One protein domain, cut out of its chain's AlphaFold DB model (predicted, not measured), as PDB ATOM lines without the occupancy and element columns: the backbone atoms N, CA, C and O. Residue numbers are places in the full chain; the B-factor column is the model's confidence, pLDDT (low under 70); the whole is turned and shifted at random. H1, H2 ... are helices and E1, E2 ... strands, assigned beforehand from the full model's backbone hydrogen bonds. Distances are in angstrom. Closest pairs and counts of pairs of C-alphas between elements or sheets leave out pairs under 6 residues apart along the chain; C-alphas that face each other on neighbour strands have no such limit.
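Overview. This is residues 2 to 34 and 127 to 239 of the 282 residues of the protein "Phage portal protein" of Streptococcus sp. (UniProt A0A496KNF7). A strongly twisted sheet of five strands, E3 to E7, has the helix H2 laid across one face and the lower-confidence helix H1 near the ends of E3 and E4, while the small sheet E2, E1, E10 lies on the side away from H2. E4 and E5 make a long hairpin whose tip reaches beyond the body, and the short hairpin E8 and E9 lies far out elsewhere. The printed part has 146 residues with two named helices, then ten named strands, class mixed. The sheet orders are E3, E4, E5, E6, E7, then E2, E1, E10, then E8, E9, each antiparallel. The whole is compact, with a radius of gyration of the C-alphas of 16.4 A and spans of 50 by 41 by 33 A.

Along the chain. H1 is residues 4 to 13, 14.4 A long, from C-alpha 4 at (-30.867, 48.963, 8.972). H2, residues 20 to 33, is 20.3 A long. E1 is residues 127 to 133, 19.7 A; E2 139 to 144; E3 149 to 153. E4, residues 161 to 174, is 36.2 A long and bends by 59 degrees at residue 171; E5, residues 177 to 187, is 30.4 A. E6 is residues 192 to 197, E7 202 to 204, E8 215 to 218, E9 224 to 227 and E10 235 to 238, ending at C-alpha 238 (-53.810, 49.110, 0.392).

Arrangement. E3 to E7 form a meander, each strand the antiparallel neighbour of the one before. N 150 and O 165 of E3 and E4 are 2.8 A apart, N 172 and O 179 of E4 and E5 2.8 A, N 186 and O 193 of E5 and E6 2.8 A, N 196 and O 203 of E6 and E7 2.8 A. H1 and H2 are on the same face, in two layers, helices on one face of a sheet. H2 is over E4 and E5 at a height over the sheet of 8.6 A, across the strands; the closest C-alphas of H2 and E7 are those of Asn 21 and Leu 202, 6.6 A. The closest C-alphas of H1 and E4 are those of Trp 5 and Ser 162, 5.3 A. In both helices every O i to N i+4 pair is within hydrogen-bond range. E1 is an inner strand, with N 132 and O 140 of E2 2.9 A apart and N 235 of E10 and O 129 2.9 A apart. In the hairpin E8 and E9, N 225 and O 217 are 2.8 A apart.

Size, cuts and confidence. The C-alphas of Leu 14 and Ala 220, the two farthest apart, are 49.7 A apart. Residues 35 to 126 are not printed; C-alphas 34 and 127 are 16.7 A apart across the cut. Of the links printed whole, none is long. Mean pLDDT of the printed part is 85.6; residues 2 to 4, 6, 8 to 17 and 208 to 209 are under 70.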
ATOM      1  N   LEU A   2     -26.070  43.883  11.457       57.84
ATOM      2  CA  LEU A   2     -27.498  44.110  11.771       57.84
ATOM      3  C   LEU A   2     -28.190  44.901  10.649       57.84
ATOM      4  O   LEU A   2     -27.616  45.897  10.190       57.84
ATOM      5  N   SER A   3     -29.398  44.487  10.250       65.81
ATOM      6  CA  SER A   3     -30.177  45.182   9.219       65.81
ATOM      7  C   SER A   3     -30.508  46.620   9.651       65.81
ATOM      8  O   SER A   3     -30.601  46.933  10.845       65.81
ATOM      9  N   ASN A   4     -30.639  47.538   8.687       69.88
ATOM     10  CA  ASN A   4     -30.867  48.963   8.972       69.88
ATOM     11  C   ASN A   4     -32.194  49.200   9.713       69.88
ATOM     12  O   ASN A   4     -32.231  49.967  10.677       69.88
ATOM     13  N   TRP A   5     -33.238  48.458   9.328       72.81
ATOM     14  CA  TRP A   5     -34.495  48.293  10.065       72.81
ATOM     15  C   TRP A   5     -34.266  48.049  11.557       72.81
ATOM     16  O   TRP A   5     -34.797  48.765  12.400       72.81
ATOM     17  N   PHE A   6     -33.449  47.049  11.887       67.12
ATOM     18  CA  PHE A   6     -33.313  46.575  13.254       67.12
ATOM     19  C   PHE A   6     -32.624  47.610  14.145       67.12
ATOM     20  O   PHE A   6     -33.029  47.846  15.283       67.12
ATOM     21  N   LYS A   7     -31.622  48.306  13.598       71.62
ATOM     22  CA  LYS A   7     -30.969  49.433  14.279       71.62
ATOM     23  C   LYS A   7     -31.948  50.577  14.550       71.62
ATOM     24  O   LYS A   7     -31.874  51.197  15.611       71.62
ATOM     25  N   TRP A   8     -32.848  50.863  13.609       68.56
ATOM     26  CA  TRP A   8     -33.901  51.860  13.793       68.56
ATOM     27  C   TRP A   8     -34.927  51.412  14.843       68.56
ATOM     28  O   TRP A   8     -35.260  52.191  15.736       68.56
ATOM     29  N   LEU A   9     -35.344  50.145  14.808       68.19
ATOM     30  CA  LEU A   9     -36.291  49.564  15.757       68.19
ATOM     31  C   LEU A   9     -35.761  49.609  17.195       68.19
ATOM     32  O   LEU A   9     -36.466  50.083  18.081       68.19
ATOM     33  N   ILE A  10     -34.504  49.202  17.421       67.31
ATOM     34  CA  ILE A  10     -33.851  49.283  18.739       67.31
ATOM     35  C   ILE A  10     -33.892  50.715  19.277       67.31
ATOM     36  O   ILE A  10     -34.199  50.929  20.451       67.31
ATOM     37  N   ARG A  11     -33.603  51.704  18.419       64.31
ATOM     38  CA  ARG A  11     -33.636  53.122  18.802       64.31
ATOM     39  C   ARG A  11     -35.050  53.598  19.132       64.31
ATOM     40  O   ARG A  11     -35.204  54.355  20.082       64.31
ATOM     41  N   ARG A  12     -36.063  53.165  18.371       65.44
ATOM     42  CA  ARG A  12     -37.460  53.598  18.543       65.44
ATOM     43  C   ARG A  12     -38.149  52.939  19.739       65.44
ATOM     44  O   ARG A  12     -38.881  53.609  20.455       65.44
ATOM     45  N   LEU A  13     -37.922  51.645  19.949       63.25
ATOM     46  CA  LEU A  13     -38.611  50.831  20.959       63.25
ATOM     47  C   LEU A  13     -37.819  50.670  22.270       63.25
ATOM     48  O   LEU A  13     -38.224  49.896  23.129       63.25
ATOM     49  N   LEU A  14     -36.698  51.389  22.440       60.47
ATOM     50  CA  LEU A  14     -35.843  51.342  23.642       60.47
ATOM     51  C   LEU A  14     -35.422  49.913  24.045       60.47
ATOM     52  O   LEU A  14     -35.224  49.615  25.225       60.47
ATOM     53  N   ILE A  15     -35.274  49.030  23.060       63.41
ATOM     54  CA  ILE A  15     -34.988  47.611  23.276       63.41
ATOM     55  C   ILE A  15     -33.582  47.474  23.870       63.41
ATOM     56  O   ILE A  15     -32.596  47.902  23.267       63.41
ATOM     57  N   LYS A  16     -33.477  46.856  25.050       59.28
ATOM     58  CA  LYS A  16     -32.197  46.512  25.684       59.28
ATOM     59  C   LYS A  16     -31.996  45.001  25.652       59.28
ATOM     60  O   LYS A  16     -32.850  44.265  26.126       59.28
ATOM     61  N   ASN A  17     -30.826  44.567  25.178       63.03
ATOM     62  CA  ASN A  17     -30.354  43.178  25.240       63.03
ATOM     63  C   ASN A  17     -31.258  42.139  24.546       63.03
ATOM     64  O   ASN A  17     -31.417  41.039  25.063       63.03
ATOM     65  N   THR A  18     -31.822  42.461  23.380       75.06
ATOM     66  CA  THR A  18     -32.617  41.507  22.584       75.06
ATOM     67  C   THR A  18     -32.015  41.345  21.194       75.06
ATOM     68  O   THR A  18     -31.589  42.317  20.565       75.06
ATOM     69  N   THR A  19     -31.954  40.107  20.719       83.69
ATOM     70  CA  THR A  19     -31.452  39.750  19.392       83.69
ATOM     71  C   THR A  19     -32.519  39.949  18.314       83.69
ATOM     72  O   THR A  19     -33.716  40.022  18.591       83.69
ATOM     73  N   GLN A  20     -32.091  40.023  17.051       82.44
ATOM     74  CA  GLN A  20     -33.015  40.144  15.922       82.44
ATOM     75  C   GLN A  20     -33.973  38.955  15.836       82.44
ATOM     76  O   GLN A  20     -35.163  39.161  15.623       82.44
ATOM     77  N   ASN A  21     -33.484  37.736  16.065       86.44
ATOM     78  CA  ASN A  21     -34.315  36.535  16.012       86.44
ATOM     79  C   ASN A  21     -35.387  36.530  17.108       86.44
ATOM     80  O   ASN A  21     -36.536  36.241  16.804       86.44
ATOM     81  N   GLU A  22     -35.051  36.919  18.341       87.38
ATOM     82  CA  GLU A  22     -36.027  37.002  19.441       87.38
ATOM     83  C   GLU A  22     -37.153  38.002  19.136       87.38
ATOM     84  O   GLU A  22     -38.317  37.741  19.423       87.38
ATOM     85  N   ILE A  23     -36.835  39.133  18.499       86.75
ATOM     86  CA  ILE A  23     -37.857  40.103  18.079       86.75
ATOM     87  C   ILE A  23     -38.721  39.540  16.955       86.75
ATOM     88  O   ILE A  23     -39.941  39.648  17.021       86.75
ATOM     89  N   LEU A  24     -38.120  38.886  15.958       89.62
ATOM     90  CA  LEU A  24     -38.889  38.207  14.913       89.62
ATOM     91  C   LEU A  24     -39.815  37.137  15.510       89.62
ATOM     92  O   LEU A  24     -40.960  37.019  15.088       89.62
ATOM     93  N   GLU A  25     -39.361  36.385  16.515       92.44
ATOM     94  CA  GLU A  25     -40.178  35.399  17.226       92.44
ATOM     95  C   GLU A  25     -41.388  36.028  17.929       92.44
ATOM     96  O   GLU A  25     -42.484  35.463  17.865       92.44
ATOM     97  N   ILE A  26     -41.216  37.189  18.570       90.81
ATOM     98  CA  ILE A  26     -42.311  37.944  19.201       90.81
ATOM     99  C   ILE A  26     -43.311  38.411  18.138       90.81
ATOM    100  O   ILE A  26     -44.488  38.061  18.218       90.81
ATOM    101  N   GLU A  27     -42.835  39.105  17.103       91.81
ATOM    102  CA  GLU A  27     -43.665  39.648  16.016       91.81
ATOM    103  C   GLU A  27     -44.458  38.546  15.294       91.81
ATOM    104  O   GLU A  27     -45.643  38.698  15.000       91.81
ATOM    105  N   ILE A  28     -43.845  37.378  15.059       93.12
ATOM    106  CA  ILE A  28     -44.523  36.223  14.453       93.12
ATOM    107  C   ILE A  28     -45.662  35.717  15.341       93.12
ATOM    108  O   ILE A  28     -46.748  35.419  14.833       93.12
ATOM    109  N   ARG A  29     -45.438  35.603  16.656       93.19
ATOM    110  CA  ARG A  29     -46.470  35.143  17.599       93.19
ATOM    111  C   ARG A  29     -47.606  36.150  17.714       93.19
ATOM    112  O   ARG A  29     -48.766  35.737  17.709       93.19
ATOM    113  N   GLU A  30     -47.292  37.437  17.807       93.06
ATOM    114  CA  GLU A  30     -48.299  38.496  17.868       93.06
ATOM    115  C   GLU A  30     -49.133  38.524  16.590       93.06
ATOM    116  O   GLU A  30     -50.360  38.458  16.655       93.06
ATOM    117  N   HIS A  31     -48.489  38.488  15.421       94.00
ATOM    118  CA  HIS A  31     -49.180  38.473  14.136       94.00
ATOM    119  C   HIS A  31     -50.114  37.269  13.990       94.00
ATOM    120  O   HIS A  31     -51.284  37.432  13.640       94.00
ATOM    121  N   GLN A  32     -49.644  36.057  14.303       91.38
ATOM    122  CA  GLN A  32     -50.454  34.837  14.181       91.38
ATOM    123  C   GLN A  32     -51.696  34.833  15.080       91.38
ATOM    124  O   GLN A  32     -52.706  34.233  14.696       91.38
ATOM    125  N   ASN A  33     -51.620  35.493  16.239       93.62
ATOM    126  CA  ASN A  33     -52.711  35.607  17.209       93.62
ATOM    127  C   ASN A  33     -53.500  36.922  17.084       93.62
ATOM    128  O   ASN A  33     -54.434  37.146  17.851       93.62
ATOM    129  N   SER A  34     -53.144  37.787  16.131       94.44
ATOM    130  CA  SER A  34     -53.757  39.104  15.980       94.44
ATOM    131  C   SER A  34     -55.206  39.036  15.491       94.44
ATOM    132  O   SER A  34     -55.592  38.194  14.670       94.44
ATOM    133  N   ALA A 127     -53.207  43.831   0.396       97.75
ATOM    134  CA  ALA A 127     -52.604  42.702  -0.306       97.75
ATOM    135  C   ALA A 127     -51.146  42.990  -0.662       97.75
ATOM    136  O   ALA A 127     -50.738  44.148  -0.710       97.75
ATOM    137  N   TYR A 128     -50.365  41.943  -0.929       97.44
ATOM    138  CA  TYR A 128     -48.941  42.085  -1.210       97.44
ATOM    139  C   TYR A 128     -48.539  41.332  -2.474       97.44
ATOM    140  O   TYR A 128     -48.820  40.137  -2.618       97.44
ATOM    141  N   GLY A 129     -47.873  42.044  -3.381       96.94
ATOM    142  CA  GLY A 129     -47.222  41.474  -4.555       96.94
ATOM    143  C   GLY A 129     -45.711  41.406  -4.348       96.94
ATOM    144  O   GLY A 129     -45.099  42.416  -4.008       96.94
ATOM    145  N   LEU A 130     -45.118  40.236  -4.569       95.19
ATOM    146  CA  LEU A 130     -43.670  40.027  -4.572       95.19
ATOM    147  C   LEU A 130     -43.172  39.978  -6.025       95.19
ATOM    148  O   LEU A 130     -43.556  39.054  -6.747       95.19
ATOM    149  N   PRO A 131     -42.357  40.944  -6.482       93.75
ATOM    150  CA  PRO A 131     -41.715  40.885  -7.788       93.75
ATOM    151  C   PRO A 131     -40.770  39.694  -7.903       93.75
ATOM    152  O   PRO A 131     -39.952  39.445  -7.016       93.75
ATOM    153  N   TYR A 132     -40.864  38.977  -9.016       91.62
ATOM    154  CA  TYR A 132     -39.962  37.886  -9.364       91.62
ATOM    155  C   TYR A 132     -39.809  37.787 -10.884       91.62
ATOM    156  O   TYR A 132     -40.626  38.326 -11.635       91.62
ATOM    157  N   TYR A 133     -38.765  37.095 -11.332       89.88
ATOM    158  CA  TYR A 133     -38.598  36.722 -12.733       89.88
ATOM    159  C   TYR A 133     -39.097  35.293 -12.938       89.88
ATOM    160  O   TYR A 133     -38.714  34.397 -12.183       89.88
ATOM    161  N   ASP A 134     -39.968  35.091 -13.928       88.75
ATOM    162  CA  ASP A 134     -40.425  33.752 -14.309       88.75
ATOM    163  C   ASP A 134     -39.321  32.959 -15.038       88.75
ATOM    164  O   ASP A 134     -38.222  33.460 -15.284       88.75
ATOM    165  N   GLU A 135     -39.603  31.705 -15.396       86.69
ATOM    166  CA  GLU A 135     -38.647  30.831 -16.098       86.69
ATOM    167  C   GLU A 135     -38.199  31.384 -17.465       86.69
ATOM    168  O   GLU A 135     -37.138  31.013 -17.961       86.69
ATOM    169  N   ASN A 136     -38.973  32.303 -18.052       87.88
ATOM    170  CA  ASN A 136     -38.661  32.974 -19.313       87.88
ATOM    171  C   ASN A 136     -37.955  34.327 -19.098       87.88
ATOM    172  O   ASN A 136     -37.744  35.066 -20.058       87.88
ATOM    173  N   GLY A 137     -37.623  34.685 -17.853       86.12
ATOM    174  CA  GLY A 137     -36.999  35.962 -17.507       86.12
ATOM    175  C   GLY A 137     -37.952  37.158 -17.559       86.12
ATOM    176  O   GLY A 137     -37.490  38.299 -17.583       86.12
ATOM    177  N   ARG A 138     -39.274  36.942 -17.570       89.94
ATOM    178  CA  ARG A 138     -40.262  38.032 -17.559       89.94
ATOM    179  C   ARG A 138     -40.525  38.494 -16.134       89.94
ATOM    180  O   ARG A 138     -40.708  37.673 -15.234       89.94
ATOM    181  N   LEU A 139     -40.594  39.809 -15.935       90.75
ATOM    182  CA  LEU A 139     -40.948  40.395 -14.646       90.75
ATOM    183  C   LEU A 139     -42.430  40.139 -14.341       90.75
ATOM    184  O   LEU A 139     -43.317  40.505 -15.116       90.75
ATOM    185  N   ARG A 140     -42.696  39.511 -13.195       94.31
ATOM    186  CA  ARG A 140     -44.034  39.134 -12.729       94.31
ATOM    187  C   ARG A 140     -44.226  39.475 -11.260       94.31
ATOM    188  O   ARG A 140     -43.274  39.719 -10.525       94.31
ATOM    189  N   LEU A 141     -45.487  39.472 -10.830       95.69
ATOM    190  CA  LEU A 141     -45.861  39.604  -9.426       95.69
ATOM    191  C   LEU A 141     -46.391  38.276  -8.906       95.69
ATOM    192  O   LEU A 141     -47.285  37.668  -9.488       95.69
ATOM    193  N   PHE A 142     -45.854  37.828  -7.783       95.06
ATOM    194  CA  PHE A 142     -46.403  36.717  -7.034       95.06
ATOM    195  C   PHE A 142     -47.313  37.275  -5.947       95.06
ATOM    196  O   PHE A 142     -46.870  38.002  -5.056       95.06
ATOM    197  N   LYS A 143     -48.606  36.958  -6.024       96.75
ATOM    198  CA  LYS A 143     -49.563  37.360  -4.996       96.75
ATOM    199  C   LYS A 143     -49.392  36.483  -3.759       96.75
ATOM    200  O   LYS A 143     -49.725  35.298  -3.790       96.75
ATOM    201  N   ILE A 144     -48.942  37.085  -2.663       96.44
ATOM    202  CA  ILE A 144     -48.799  36.392  -1.382       96.44
ATOM    203  C   ILE A 144     -50.102  36.536  -0.585       96.44
ATOM    204  O   ILE A 144     -50.624  37.651  -0.487       96.44
ATOM    205  N   PRO A 145     -50.628  35.449   0.017       96.38
ATOM    206  CA  PRO A 145     -51.741  35.553   0.952       96.38
ATOM    207  C   PRO A 145     -51.412  36.536   2.075       96.38
ATOM    208  O   PRO A 145     -50.402  36.385   2.761       96.38
ATOM    209  N   SER A 146     -52.244  37.560   2.246       97.00
ATOM    210  CA  SER A 146     -51.894  38.732   3.062       97.00
ATOM    211  C   SER A 146     -51.617  38.406   4.529       97.00
ATOM    212  O   SER A 146     -50.744  39.012   5.140       97.00
ATOM    213  N   GLU A 147     -52.292  37.393   5.071       96.00
ATOM    214  CA  GLU A 147     -52.097  36.903   6.434       96.00
ATOM    215  C   GLU A 147     -50.733  36.238   6.665       96.00
ATOM    216  O   GLU A 147     -50.362  35.999   7.811       96.00
ATOM    217  N   GLN A 148     -49.988  35.913   5.605       96.50
ATOM    218  CA  GLN A 148     -48.639  35.352   5.715       96.50
ATOM    219  C   GLN A 148     -47.573  36.430   5.904       96.50
ATOM    220  O   GLN A 148     -46.443  36.080   6.223       96.50
ATOM    221  N   ILE A 149     -47.892  37.706   5.682       97.00
ATOM    222  CA  ILE A 149     -46.907  38.786   5.637       97.00
ATOM    223  C   ILE A 149     -46.968  39.644   6.897       97.00
ATOM    224  O   ILE A 149     -48.037  40.107   7.290       97.00
ATOM    225  N   ILE A 150     -45.791  39.900   7.462       95.94
ATOM    226  CA  ILE A 150     -45.547  40.844   8.553       95.94
ATOM    227  C   ILE A 150     -44.661  41.957   7.983       95.94
ATOM    228  O   ILE A 150     -43.461  41.733   7.786       95.94
ATOM    229  N   PRO A 151     -45.229  43.118   7.618       93.81
ATOM    230  CA  PRO A 151     -44.457  44.225   7.080       93.81
ATOM    231  C   PRO A 151     -43.792  45.028   8.201       93.81
ATOM    232  O   PRO A 151     -44.372  45.260   9.259       93.81
ATOM    233  N   PHE A 152     -42.594  45.525   7.925       91.69
ATOM    234  CA  PHE A 152     -41.839  46.372   8.831       91.69
ATOM    235  C   PHE A 152     -41.579  47.731   8.179       91.69
ATOM    236  O   PHE A 152     -40.622  47.910   7.421       91.69
ATOM    237  N   TRP A 153     -42.477  48.683   8.436       89.75
ATOM    238  CA  TRP A 153     -42.477  50.013   7.818       89.75
ATOM    239  C   TRP A 153     -41.424  50.946   8.423       89.75
ATOM    240  O   TRP A 153     -41.143  50.894   9.622       89.75
ATOM    241  N   LYS A 154     -40.852  51.822   7.589       84.56
ATOM    242  CA  LYS A 154     -39.974  52.922   8.024       84.56
ATOM    243  C   LYS A 154     -40.786  54.100   8.572       84.56
ATOM    244  O   LYS A 154     -40.300  54.835   9.428       84.56
ATOM    245  N   ASP A 155     -42.013  54.266   8.086       82.88
ATOM    246  CA  ASP A 155     -42.897  55.390   8.373       82.88
ATOM    247  C   ASP A 155     -44.297  54.939   8.817       82.88
ATOM    248  O   ASP A 155     -44.750  53.843   8.498       82.88
ATOM    249  N   GLU A 156     -45.011  55.810   9.532       80.75
ATOM    250  CA  GLU A 156     -46.378  55.540  10.008       80.75
ATOM    251  C   GLU A 156     -47.424  55.530   8.884       80.75
ATOM    252  O   GLU A 156     -48.503  54.977   9.057       80.75
ATOM    253  N   ARG A 157     -47.125  56.127   7.721       79.19
ATOM    254  CA  ARG A 157     -48.056  56.169   6.581       79.19
ATOM    255  C   ARG A 157     -47.984  54.913   5.714       79.19
ATOM    256  O   ARG A 157     -48.764  54.810   4.759       79.19
ATOM    257  N   HIS A 158     -47.080  53.986   6.040       85.81
ATOM    258  CA  HIS A 158     -46.835  52.734   5.326       85.81
ATOM    259  C   HIS A 158     -46.498  52.969   3.844       85.81
ATOM    260  O   HIS A 158     -47.084  52.359   2.944       85.81
ATOM    261  N   LEU A 159     -45.591  53.917   3.583       79.62
ATOM    262  CA  LEU A 159     -45.116  54.242   2.235       79.62
ATOM    263  C   LEU A 159     -43.801  53.536   1.907       79.62
ATOM    264  O   LEU A 159     -43.611  53.092   0.775       79.62
ATOM    265  N   GLU A 160     -42.906  53.409   2.886       83.94
ATOM    266  CA  GLU A 160     -41.592  52.805   2.711       83.94
ATOM    267  C   GLU A 160     -41.394  51.605   3.631       83.94
ATOM    268  O   GLU A 160     -41.527  51.677   4.854       83.94
ATOM    269  N   LEU A 161     -41.019  50.480   3.028       89.06
ATOM    270  CA  LEU A 161     -40.776  49.235   3.735       89.06
ATOM    271  C   LEU A 161     -39.284  49.065   4.034       89.06
ATOM    272  O   LEU A 161     -38.428  49.301   3.183       89.06
ATOM    273  N   SER A 162     -38.976  48.645   5.257       88.44
ATOM    274  CA  SER A 162     -37.610  48.389   5.723       88.44
ATOM    275  C   SER A 162     -37.241  46.911   5.653       88.44
ATOM    276  O   SER A 162     -36.102  46.564   5.351       88.44
ATOM    277  N   ALA A 163     -38.213  46.043   5.929       92.00
ATOM    278  CA  ALA A 163     -38.107  44.595   5.830       92.00
ATOM    279  C   ALA A 163     -39.516  43.982   5.803       92.00
ATOM    280  O   ALA A 163     -40.512  44.665   6.055       92.00
ATOM    281  N   PHE A 164     -39.620  42.685   5.545       95.00
ATOM    282  CA  PHE A 164     -40.826  41.932   5.881       95.00
ATOM    283  C   PHE A 164     -40.495  40.489   6.229       95.00
ATOM    284  O   PHE A 164     -39.444  39.961   5.866       95.00
ATOM    285  N   VAL A 165     -41.428  39.845   6.917       95.69
ATOM    286  CA  VAL A 165     -41.399  38.406   7.156       95.69
ATOM    287  C   VAL A 165     -42.563  37.763   6.435       95.69
ATOM    288  O   VAL A 165     -43.691  38.246   6.511       95.69
ATOM    289  N   ARG A 166     -42.299  36.638   5.779       95.56
ATOM    290  CA  ARG A 166     -43.330  35.740   5.274       95.56
ATOM    291  C   ARG A 166     -43.351  34.464   6.104       95.56
ATOM    292  O   ARG A 166     -42.353  33.756   6.166       95.56
ATOM    293  N   VAL A 167     -44.498  34.131   6.686       95.38
ATOM    294  CA  VAL A 167     -44.708  32.904   7.467       95.38
ATOM    295  C   VAL A 167     -45.733  32.018   6.776       95.38
ATOM    296  O   VAL A 167     -46.880  32.417   6.580       95.38
ATOM    297  N   TYR A 168     -45.356  30.788   6.434       94.88
ATOM    298  CA  TYR A 168     -46.260  29.860   5.757       94.88
ATOM    299  C   TYR A 168     -46.027  28.412   6.168       94.88
ATOM    300  O   TYR A 168     -44.961  28.022   6.631       94.88
ATOM    301  N   LYS A 169     -47.068  27.594   6.002       93.31
ATOM    302  CA  LYS A 169     -47.011  26.155   6.262       93.31
ATOM    303  C   LYS A 169     -46.838  25.411   4.948       93.31
ATOM    304  O   LYS A 169     -47.586  25.658   4.005       93.31
ATOM    305  N   GLN A 170     -45.905  24.470   4.910       92.38
ATOM    306  CA  GLN A 170     -45.666  23.614   3.754       92.38
ATOM    307  C   GLN A 170     -45.531  22.154   4.189       92.38
ATOM    308  O   GLN A 170     -44.973  21.839   5.245       92.38
ATOM    309  N   ALA A 171     -46.068  21.253   3.367       91.44
ATOM    310  CA  ALA A 171     -45.877  19.825   3.553       91.44
ATOM    311  C   ALA A 171     -44.457  19.424   3.137       91.44
ATOM    312  O   ALA A 171     -44.022  19.716   2.025       91.44
ATOM    313  N   VAL A 172     -43.763  18.729   4.029       88.94
ATOM    314  CA  VAL A 172     -42.443  18.144   3.808       88.94
ATOM    315  C   VAL A 172     -42.530  16.631   3.960       88.94
ATOM    316  O   VAL A 172     -43.333  16.119   4.744       88.94
ATOM    317  N   TYR A 173     -41.710  15.914   3.203       89.69
ATOM    318  CA  TYR A 173     -41.625  14.461   3.271       89.69
ATOM    319  C   TYR A 173     -40.341  14.094   4.005       89.69
ATOM    320  O   TYR A 173     -39.246  14.322   3.499       89.69
ATOM    321  N   GLU A 174     -40.480  13.550   5.209       85.06
ATOM    322  CA  GLU A 174     -39.355  13.101   6.028       85.06
ATOM    323  C   GLU A 174     -39.528  11.626   6.343       85.06
ATOM    324  O   GLU A 174     -40.556  11.227   6.894       85.06
ATOM    325  N   SER A 175     -38.527  10.817   5.995       85.62
ATOM    326  CA  SER A 175     -38.519   9.373   6.270       85.62
ATOM    327  C   SER A 175     -39.792   8.658   5.787       85.62
ATOM    328  O   SER A 175     -40.343   7.812   6.482       85.62
ATOM    329  N   GLY A 176     -40.301   9.044   4.611       88.00
ATOM    330  CA  GLY A 176     -41.520   8.476   4.023       88.00
ATOM    331  C   GLY A 176     -42.841   8.993   4.609       88.00
ATOM    332  O   GLY A 176     -43.902   8.592   4.139       88.00
ATOM    333  N   VAL A 177     -42.815   9.906   5.588       89.88
ATOM    334  CA  VAL A 177     -44.017  10.474   6.221       89.88
ATOM    335  C   VAL A 177     -44.211  11.931   5.808       89.88
ATOM    336  O   VAL A 177     -43.290  12.748   5.874       89.88
ATOM    337  N   LYS A 178     -45.443  12.277   5.417       91.94
ATOM    338  CA  LYS A 178     -45.844  13.661   5.144       91.94
ATOM    339  C   LYS A 178     -46.049  14.407   6.464       91.94
ATOM    340  O   LYS A 178     -47.003  14.136   7.189       91.94
ATOM    341  N   LYS A 179     -45.178  15.369   6.756       91.31
ATOM    342  CA  LYS A 179     -45.289  16.290   7.897       91.31
ATOM    343  C   LYS A 179     -45.575  17.703   7.405       91.31
ATOM    344  O   LYS A 179     -45.270  18.041   6.268       91.31
ATOM    345  N   THR A 180     -46.154  18.546   8.253       92.19
ATOM    346  CA  THR A 180     -46.311  19.979   7.958       92.19
ATOM    347  C   THR A 180     -45.295  20.759   8.776       92.19
ATOM    348  O   THR A 180     -45.299  20.647  10.000       92.19
ATOM    349  N   LYS A 181     -44.444  21.544   8.113       92.38
ATOM    350  CA  LYS A 181     -43.521  22.483   8.761       92.38
ATOM    351  C   LYS A 181     -43.947  23.918   8.493       92.38
ATOM    352  O   LYS A 181     -44.608  24.196   7.492       92.38
ATOM    353  N   THR A 182     -43.574  24.810   9.402       94.06
ATOM    354  CA  THR A 182     -43.785  26.250   9.252       94.06
ATOM    355  C   THR A 182     -42.456  26.882   8.859       94.06
ATOM    356  O   THR A 182     -41.478  26.762   9.593       94.06
ATOM    357  N   PHE A 183     -42.424  27.505   7.691       94.12
ATOM    358  CA  PHE A 183     -41.278  28.224   7.152       94.12
ATOM    359  C   PHE A 183     -41.451  29.715   7.403       94.12
ATOM    360  O   PHE A 183     -42.573  30.233   7.390       94.12
ATOM    361  N   VAL A 184     -40.330  30.382   7.653       94.69
ATOM    362  CA  VAL A 184     -40.255  31.815   7.910       94.69
ATOM    363  C   VAL A 184     -39.167  32.383   7.012       94.69
ATOM    364  O   VAL A 184     -38.003  32.032   7.159       94.69
ATOM    365  N   GLU A 185     -39.542  33.245   6.080       93.88
ATOM    366  CA  GLU A 185     -38.608  33.935   5.190       93.88
ATOM    367  C   GLU A 185     -38.509  35.394   5.635       93.88
ATOM    368  O   GLU A 185     -39.518  36.103   5.664       93.88
ATOM    369  N   TYR A 186     -37.311  35.844   5.997       92.56
ATOM    370  CA  TYR A 186     -37.018  37.239   6.319       92.56
ATOM    371  C   TYR A 186     -36.389  37.925   5.110       92.56
ATOM    372  O   TYR A 186     -35.357  37.471   4.617       92.56
ATOM    373  N   TYR A 187     -37.000  39.015   4.657       92.62
ATOM    374  CA  TYR A 187     -36.540  39.813   3.526       92.62
ATOM    375  C   TYR A 187     -36.107  41.195   4.003       92.62
ATOM    376  O   TYR A 187     -36.874  41.896   4.671       92.62
ATOM    377  N   ASP A 188     -34.913  41.613   3.600       89.12
ATOM    378  CA  ASP A 188     -34.397  42.966   3.797       89.12
ATOM    379  C   ASP A 188     -33.644  43.468   2.547       89.12
ATOM    380  O   ASP A 188     -33.706  42.863   1.477       89.12
ATOM    381  N   GLU A 189     -32.962  44.610   2.666       85.44
ATOM    382  CA  GLU A 189     -32.139  45.202   1.596       85.44
ATOM    383  C   GLU A 189     -30.891  44.356   1.253       85.44
ATOM    384  O   GLU A 189     -30.229  44.624   0.256       85.44
ATOM    385  N   GLN A 190     -30.529  43.360   2.071       84.81
ATOM    386  CA  GLN A 190     -29.355  42.502   1.857       84.81
ATOM    387  C   GLN A 190     -29.740  41.210   1.134       84.81
ATOM    388  O   GLN A 190     -28.958  40.701   0.327       84.81
ATOM    389  N   GLY A 191     -30.949  40.702   1.372       86.50
ATOM    390  CA  GLY A 191     -31.480  39.547   0.665       86.50
ATOM    391  C   GLY A 191     -32.537  38.800   1.465       86.50
ATOM    392  O   GLY A 191     -33.387  39.397   2.124       86.50
ATOM    393  N   ILE A 192     -32.500  37.473   1.365       89.81
ATOM    394  CA  ILE A 192     -33.479  36.562   1.960       89.81
ATOM    395  C   ILE A 192     -32.776  35.639   2.946       89.81
ATOM    396  O   ILE A 192     -31.792  34.984   2.597       89.81
ATOM    397  N   THR A 193     -33.292  35.562   4.169       90.88
ATOM    398  CA  THR A 193     -32.850  34.595   5.179       90.88
ATOM    399  C   THR A 193     -33.999  33.664   5.539       90.88
ATOM    400  O   THR A 193     -35.053  34.113   5.990       90.88
ATOM    401  N   ASP A 194     -33.788  32.364   5.342       91.06
ATOM    402  CA  ASP A 194     -34.810  31.340   5.549       91.06
ATOM    403  C   ASP A 194     -34.635  30.665   6.917       91.06
ATOM    404  O   ASP A 194     -33.553  30.186   7.277       91.06
ATOM    405  N   TYR A 195     -35.738  30.533   7.639       91.81
ATOM    406  CA  TYR A 195     -35.825  29.871   8.931       91.81
ATOM    407  C   TYR A 195     -36.940  28.821   8.935       91.81
ATOM    408  O   TYR A 195     -37.888  28.850   8.143       91.81
ATOM    409  N   ILE A 196     -36.843  27.892   9.878       91.94
ATOM    410  CA  ILE A 196     -37.883  26.943  10.244       91.94
ATOM    411  C   ILE A 196     -38.391  27.339  11.628       91.94
ATOM    412  O   ILE A 196     -37.621  27.506  12.571       91.94
ATOM    413  N   TRP A 197     -39.707  27.477  11.747       90.94
ATOM    414  CA  TRP A 197     -40.366  27.769  13.013       90.94
ATOM    415  C   TRP A 197     -40.670  26.473  13.765       90.94
ATOM    416  O   TRP A 197     -41.481  25.659  13.306       90.94
ATOM    417  N   THR A 198     -40.063  26.297  14.940       85.44
ATOM    418  CA  THR A 198     -40.252  25.105  15.792       85.44
ATOM    419  C   THR A 198     -41.419  25.224  16.773       85.44
ATOM    420  O   THR A 198     -41.661  24.322  17.569       85.44
ATOM    421  N   GLY A 199     -42.179  26.321  16.712       76.38
ATOM    422  CA  GLY A 199     -43.278  26.618  17.636       76.38
ATOM    423  C   GLY A 199     -42.893  27.648  18.694       76.38
ATOM    424  O   GLY A 199     -43.737  28.446  19.094       76.38
ATOM    425  N   SER A 200     -41.624  27.663  19.097       80.56
ATOM    426  CA  SER A 200     -41.092  28.618  20.068       80.56
ATOM    427  C   SER A 200     -39.920  29.429  19.527       80.56
ATOM    428  O   SER A 200     -39.879  30.618  19.818       80.56
ATOM    429  N   HIS A 201     -39.033  28.846  18.720       88.25
ATOM    430  CA  HIS A 201     -37.825  29.533  18.261       88.25
ATOM    431  C   HIS A 201     -37.646  29.435  16.742       88.25
ATOM    432  O   HIS A 201     -38.199  28.542  16.084       88.25
ATOM    433  N   LEU A 202     -36.861  30.361  16.193       89.56
ATOM    434  CA  LEU A 202     -36.404  30.347  14.809       89.56
ATOM    435  C   LEU A 202     -35.103  29.556  14.686       89.56
ATOM    436  O   LEU A 202     -34.066  29.933  15.229       89.56
ATOM    437  N   GLU A 203     -35.138  28.488  13.897       89.75
ATOM    438  CA  GLU A 203     -33.940  27.751  13.501       89.75
ATOM    439  C   GLU A 203     -33.572  28.110  12.064       89.75
ATOM    440  O   GLU A 203     -34.432  28.108  11.185       89.75
ATOM    441  N   LEU A 204     -32.298  28.403  11.797       87.38
ATOM    442  CA  LEU A 204     -31.820  28.597  10.425       87.38
ATOM    443  C   LEU A 204     -32.133  27.355   9.590       87.38
ATOM    444  O   LEU A 204     -31.842  26.227   9.998       87.38
ATOM    445  N   ASN A 205     -32.719  27.559   8.413       84.12
ATOM    446  CA  ASN A 205     -33.073  26.446   7.552       84.12
ATOM    447  C   ASN A 205     -31.787  25.716   7.089       84.12
ATOM    448  O   ASN A 205     -30.914  26.335   6.474       84.12
ATOM    449  N   PRO A 206     -31.647  24.397   7.343       75.31
ATOM    450  CA  PRO A 206     -30.425  23.650   7.036       75.31
ATOM    451  C   PRO A 206     -30.012  23.670   5.559       75.31
ATOM    452  O   PRO A 206     -28.837  23.463   5.254       75.31
ATOM    453  N   LEU A 207     -30.970  23.902   4.654       73.56
ATOM    454  CA  LEU A 207     -30.765  23.968   3.202       73.56
ATOM    455  C   LEU A 207     -30.240  25.332   2.727       73.56
ATOM    456  O   LEU A 207     -29.858  25.485   1.570       73.56
ATOM    457  N   SER A 208     -30.247  26.332   3.599       69.88
ATOM    458  CA  SER A 208     -30.000  27.734   3.274       69.88
ATOM    459  C   SER A 208     -29.333  28.398   4.465       69.88
ATOM    460  O   SER A 208     -29.932  29.181   5.197       69.88
ATOM    461  N   LYS A 209     -28.079  28.005   4.681       60.53
ATOM    462  CA  LYS A 209     -27.278  28.423   5.836       60.53
ATOM    463  C   LYS A 209     -26.777  29.870   5.746       60.53
ATOM    464  O   LYS A 209     -26.167  30.344   6.696       60.53
ATOM    465  N   GLU A 210     -27.033  30.553   4.632       71.62
ATOM    466  CA  GLU A 210     -26.592  31.921   4.360       71.62
ATOM    467  C   GLU A 210     -27.706  32.737   3.697       71.62
ATOM    468  O   GLU A 210     -28.616  32.180   3.072       71.62
ATOM    469  N   THR A 211     -27.607  34.061   3.829       75.62
ATOM    470  CA  THR A 211     -28.495  35.019   3.166       75.62
ATOM    471  C   THR A 211     -28.340  34.909   1.650       75.62
ATOM    472  O   THR A 211     -27.236  35.006   1.115       75.62
ATOM    473  N   LYS A 212     -29.455  34.699   0.949       81.31
ATOM    474  CA  LYS A 212     -29.496  34.557  -0.512       81.31
ATOM    475  C   LYS A 212     -29.871  35.878  -1.178       81.31
ATOM    476  O   LYS A 212     -30.646  36.650  -0.620       81.31
ATOM    477  N   GLY A 213     -29.390  36.093  -2.404       74.88
ATOM    478  CA  GLY A 213     -29.938  37.130  -3.283       74.88
ATOM    479  C   GLY A 213     -31.406  36.847  -3.626       74.88
ATOM    480  O   GLY A 213     -31.863  35.706  -3.538       74.88
ATOM    481  N   ASN A 214     -32.155  37.876  -4.027       76.75
ATOM    482  CA  ASN A 214     -33.558  37.719  -4.423       76.75
ATOM    483  C   ASN A 214     -33.715  36.927  -5.728       76.75
ATOM    484  O   ASN A 214     -34.704  36.218  -5.899       76.75
ATOM    485  N   PHE A 215     -32.758  37.056  -6.647       75.69
ATOM    486  CA  PHE A 215     -32.711  36.304  -7.899       75.69
ATOM    487  C   PHE A 215     -31.261  36.053  -8.324       75.69
ATOM    488  O   PHE A 215     -30.321  36.621  -7.767       75.69
ATOM    489  N   TYR A 216     -31.075  35.172  -9.306       74.44
ATOM    490  CA  TYR A 216     -29.759  34.813  -9.826       74.44
ATOM    491  C   TYR A 216     -29.695  35.095 -11.321       74.44
ATOM    492  O   TYR A 216     -30.552  34.640 -12.076       74.44
ATOM    493  N   TYR A 217     -28.650  35.798 -11.745       75.12
ATOM    494  CA  TYR A 217     -28.286  35.913 -13.151       75.12
ATOM    495  C   TYR A 217     -27.310  34.791 -13.509       75.12
ATOM    496  O   TYR A 217     -26.361  34.535 -12.765       75.12
ATOM    497  N   VAL A 218     -27.535  34.119 -14.638       77.19
ATOM    498  CA  VAL A 218     -26.616  33.103 -15.164       77.19
ATOM    499  C   VAL A 218     -25.828  33.737 -16.304       77.19
ATOM    500  O   VAL A 218     -26.402  34.075 -17.335       77.19
ATOM    501  N   SER A 219     -24.519  33.925 -16.108       75.75
ATOM    502  CA  SER A 219     -23.628  34.415 -17.170       75.75
ATOM    503  C   SER A 219     -23.493  33.384 -18.298       75.75
ATOM    504  O   SER A 219     -23.762  32.199 -18.094       75.75
ATOM    505  N   ALA A 220     -23.004  33.812 -19.467       73.94
ATOM    506  CA  ALA A 220     -22.711  32.936 -20.606       73.94
ATOM    507  C   ALA A 220     -21.768  31.768 -20.238       73.94
ATOM    508  O   ALA A 220     -21.891  30.680 -20.791       73.94
ATOM    509  N   ASP A 221     -20.901  31.968 -19.241       78.62
ATOM    510  CA  ASP A 221     -19.962  30.961 -18.726       78.62
ATOM    511  C   ASP A 221     -20.593  29.988 -17.705       78.62
ATOM    512  O   ASP A 221     -19.905  29.163 -17.107       78.62
ATOM    513  N   GLY A 222     -21.902  30.096 -17.445       77.44
ATOM    514  CA  GLY A 222     -22.639  29.256 -16.493       77.44
ATOM    515  C   GLY A 222     -22.540  29.693 -15.025       77.44
ATOM    516  O   GLY A 222     -23.192  29.102 -14.159       77.44
ATOM    517  N   THR A 223     -21.774  30.743 -14.720       81.94
ATOM    518  CA  THR A 223     -21.640  31.290 -13.361       81.94
ATOM    519  C   THR A 223     -22.948  31.933 -12.893       81.94
ATOM    520  O   THR A 223     -23.480  32.825 -13.558       81.94
ATOM    521  N   ARG A 224     -23.446  31.512 -11.722       78.38
ATOM    522  CA  ARG A 224     -24.624  32.098 -11.063       78.38
ATOM    523  C   ARG A 224     -24.209  33.255 -10.166       78.38
ATOM    524  O   ARG A 224     -23.529  33.043  -9.166       78.38
ATOM    525  N   ILE A 225     -24.654  34.458 -10.500       81.56
ATOM    526  CA  ILE A 225     -24.380  35.674  -9.735       81.56
ATOM    527  C   ILE A 225     -25.653  36.047  -8.964       81.56
ATOM    528  O   ILE A 225     -26.698  36.219  -9.600       81.56
ATOM    529  N   PRO A 226     -25.614  36.138  -7.620       83.81
ATOM    530  CA  PRO A 226     -26.758  36.578  -6.833       83.81
ATOM    531  C   PRO A 226     -26.982  38.082  -7.012       83.81
ATOM    532  O   PRO A 226     -26.036  38.865  -6.952       83.81
ATOM    533  N   TYR A 227     -28.239  38.475  -7.181       83.94
ATOM    534  CA  TYR A 227     -28.668  39.867  -7.223       83.94
ATOM    535  C   TYR A 227     -29.758  40.116  -6.186       83.94
ATOM    536  O   TYR A 227     -30.628  39.275  -5.945       83.94
ATOM    537  N   THR A 228     -29.706  41.304  -5.596       85.62
ATOM    538  CA  THR A 228     -30.687  41.811  -4.637       85.62
ATOM    539  C   THR A 228     -31.330  43.056  -5.235       85.62
ATOM    540  O   THR A 228     -30.686  43.797  -5.982       85.62
ATOM    541  N   TRP A 229     -32.610  43.269  -4.956       85.88
ATOM    542  CA  TRP A 229     -33.292  44.495  -5.363       85.88
ATOM    543  C   TRP A 229     -32.754  45.701  -4.583       85.88
ATOM    544  O   TRP A 229     -32.408  45.582  -3.413       85.88
ATOM    545  N   GLU A 230     -32.743  46.887  -5.198       85.88
ATOM    546  CA  GLU A 230     -32.344  48.128  -4.506       85.88
ATOM    547  C   GLU A 230     -33.284  48.492  -3.346       85.88
ATOM    548  O   GLU A 230     -32.893  49.171  -2.398       85.88
ATOM    549  N   LYS A 231     -34.543  48.052  -3.433       86.88
ATOM    550  CA  LYS A 231     -35.571  48.210  -2.404       86.88
ATOM    551  C   LYS A 231     -36.127  46.847  -2.031       86.88
ATOM    552  O   LYS A 231     -36.167  45.942  -2.861       86.88
ATOM    553  N   VAL A 232     -36.636  46.731  -0.807       90.81
ATOM    554  CA  VAL A 232     -37.308  45.513  -0.344       90.81
ATOM    555  C   VAL A 232     -38.457  45.158  -1.305       90.81
ATOM    556  O   VAL A 232     -39.336  45.996  -1.526       90.81
ATOM    557  N   PRO A 233     -38.479  43.944  -1.887       92.06
ATOM    558  CA  PRO A 233     -39.352  43.613  -3.011       92.06
ATOM    559  C   PRO A 233     -40.762  43.220  -2.555       92.06
ATOM    560  O   PRO A 233     -41.249  42.136  -2.847       92.06
ATOM    561  N   LEU A 234     -41.448  44.087  -1.821       94.62
ATOM    562  CA  LEU A 234     -42.832  43.860  -1.422       94.62
ATOM    563  C   LEU A 234     -43.658  45.083  -1.781       94.62
ATOM    564  O   LEU A 234     -43.458  46.164  -1.233       94.62
ATOM    565  N   ILE A 235     -44.599  44.899  -2.700       94.88
ATOM    566  CA  ILE A 235     -45.476  45.966  -3.165       94.88
ATOM    567  C   ILE A 235     -46.805  45.864  -2.408       94.88
ATOM    568  O   ILE A 235     -47.552  44.902  -2.635       94.88
ATOM    569  N   PRO A 236     -47.120  46.816  -1.512       95.06
ATOM    570  CA  PRO A 236     -48.396  46.848  -0.812       95.06
ATOM    571  C   PRO A 236     -49.513  47.415  -1.693       95.06
ATOM    572  O   PRO A 236     -49.406  48.493  -2.273       95.06
ATOM    573  N   PHE A 237     -50.641  46.717  -1.716       95.38
ATOM    574  CA  PHE A 237     -51.902  47.162  -2.299       95.38
ATOM    575  C   PHE A 237     -52.870  47.432  -1.153       95.38
ATOM    576  O   PHE A 237     -53.535  46.521  -0.661       95.38
ATOM    577  N   ARG A 238     -52.918  48.683  -0.693       94.44
ATOM    578  CA  ARG A 238     -53.810  49.110   0.392       94.44
ATOM    579  C   ARG A 238     -55.201  49.398  -0.148       94.44
ATOM    580  O   ARG A 238     -55.348  50.069  -1.167       94.44
ATOM    581  N   TYR A 239     -56.223  48.901   0.537       95.00
ATOM    582  CA  TYR A 239     -57.609  49.171   0.159       95.00
ATOM    583  C   TYR A 239     -58.096  50.539   0.643       95.00
ATOM    584  O   TYR A 239     -58.855  51.210  -0.056       95.00
TER     585      TYR A 239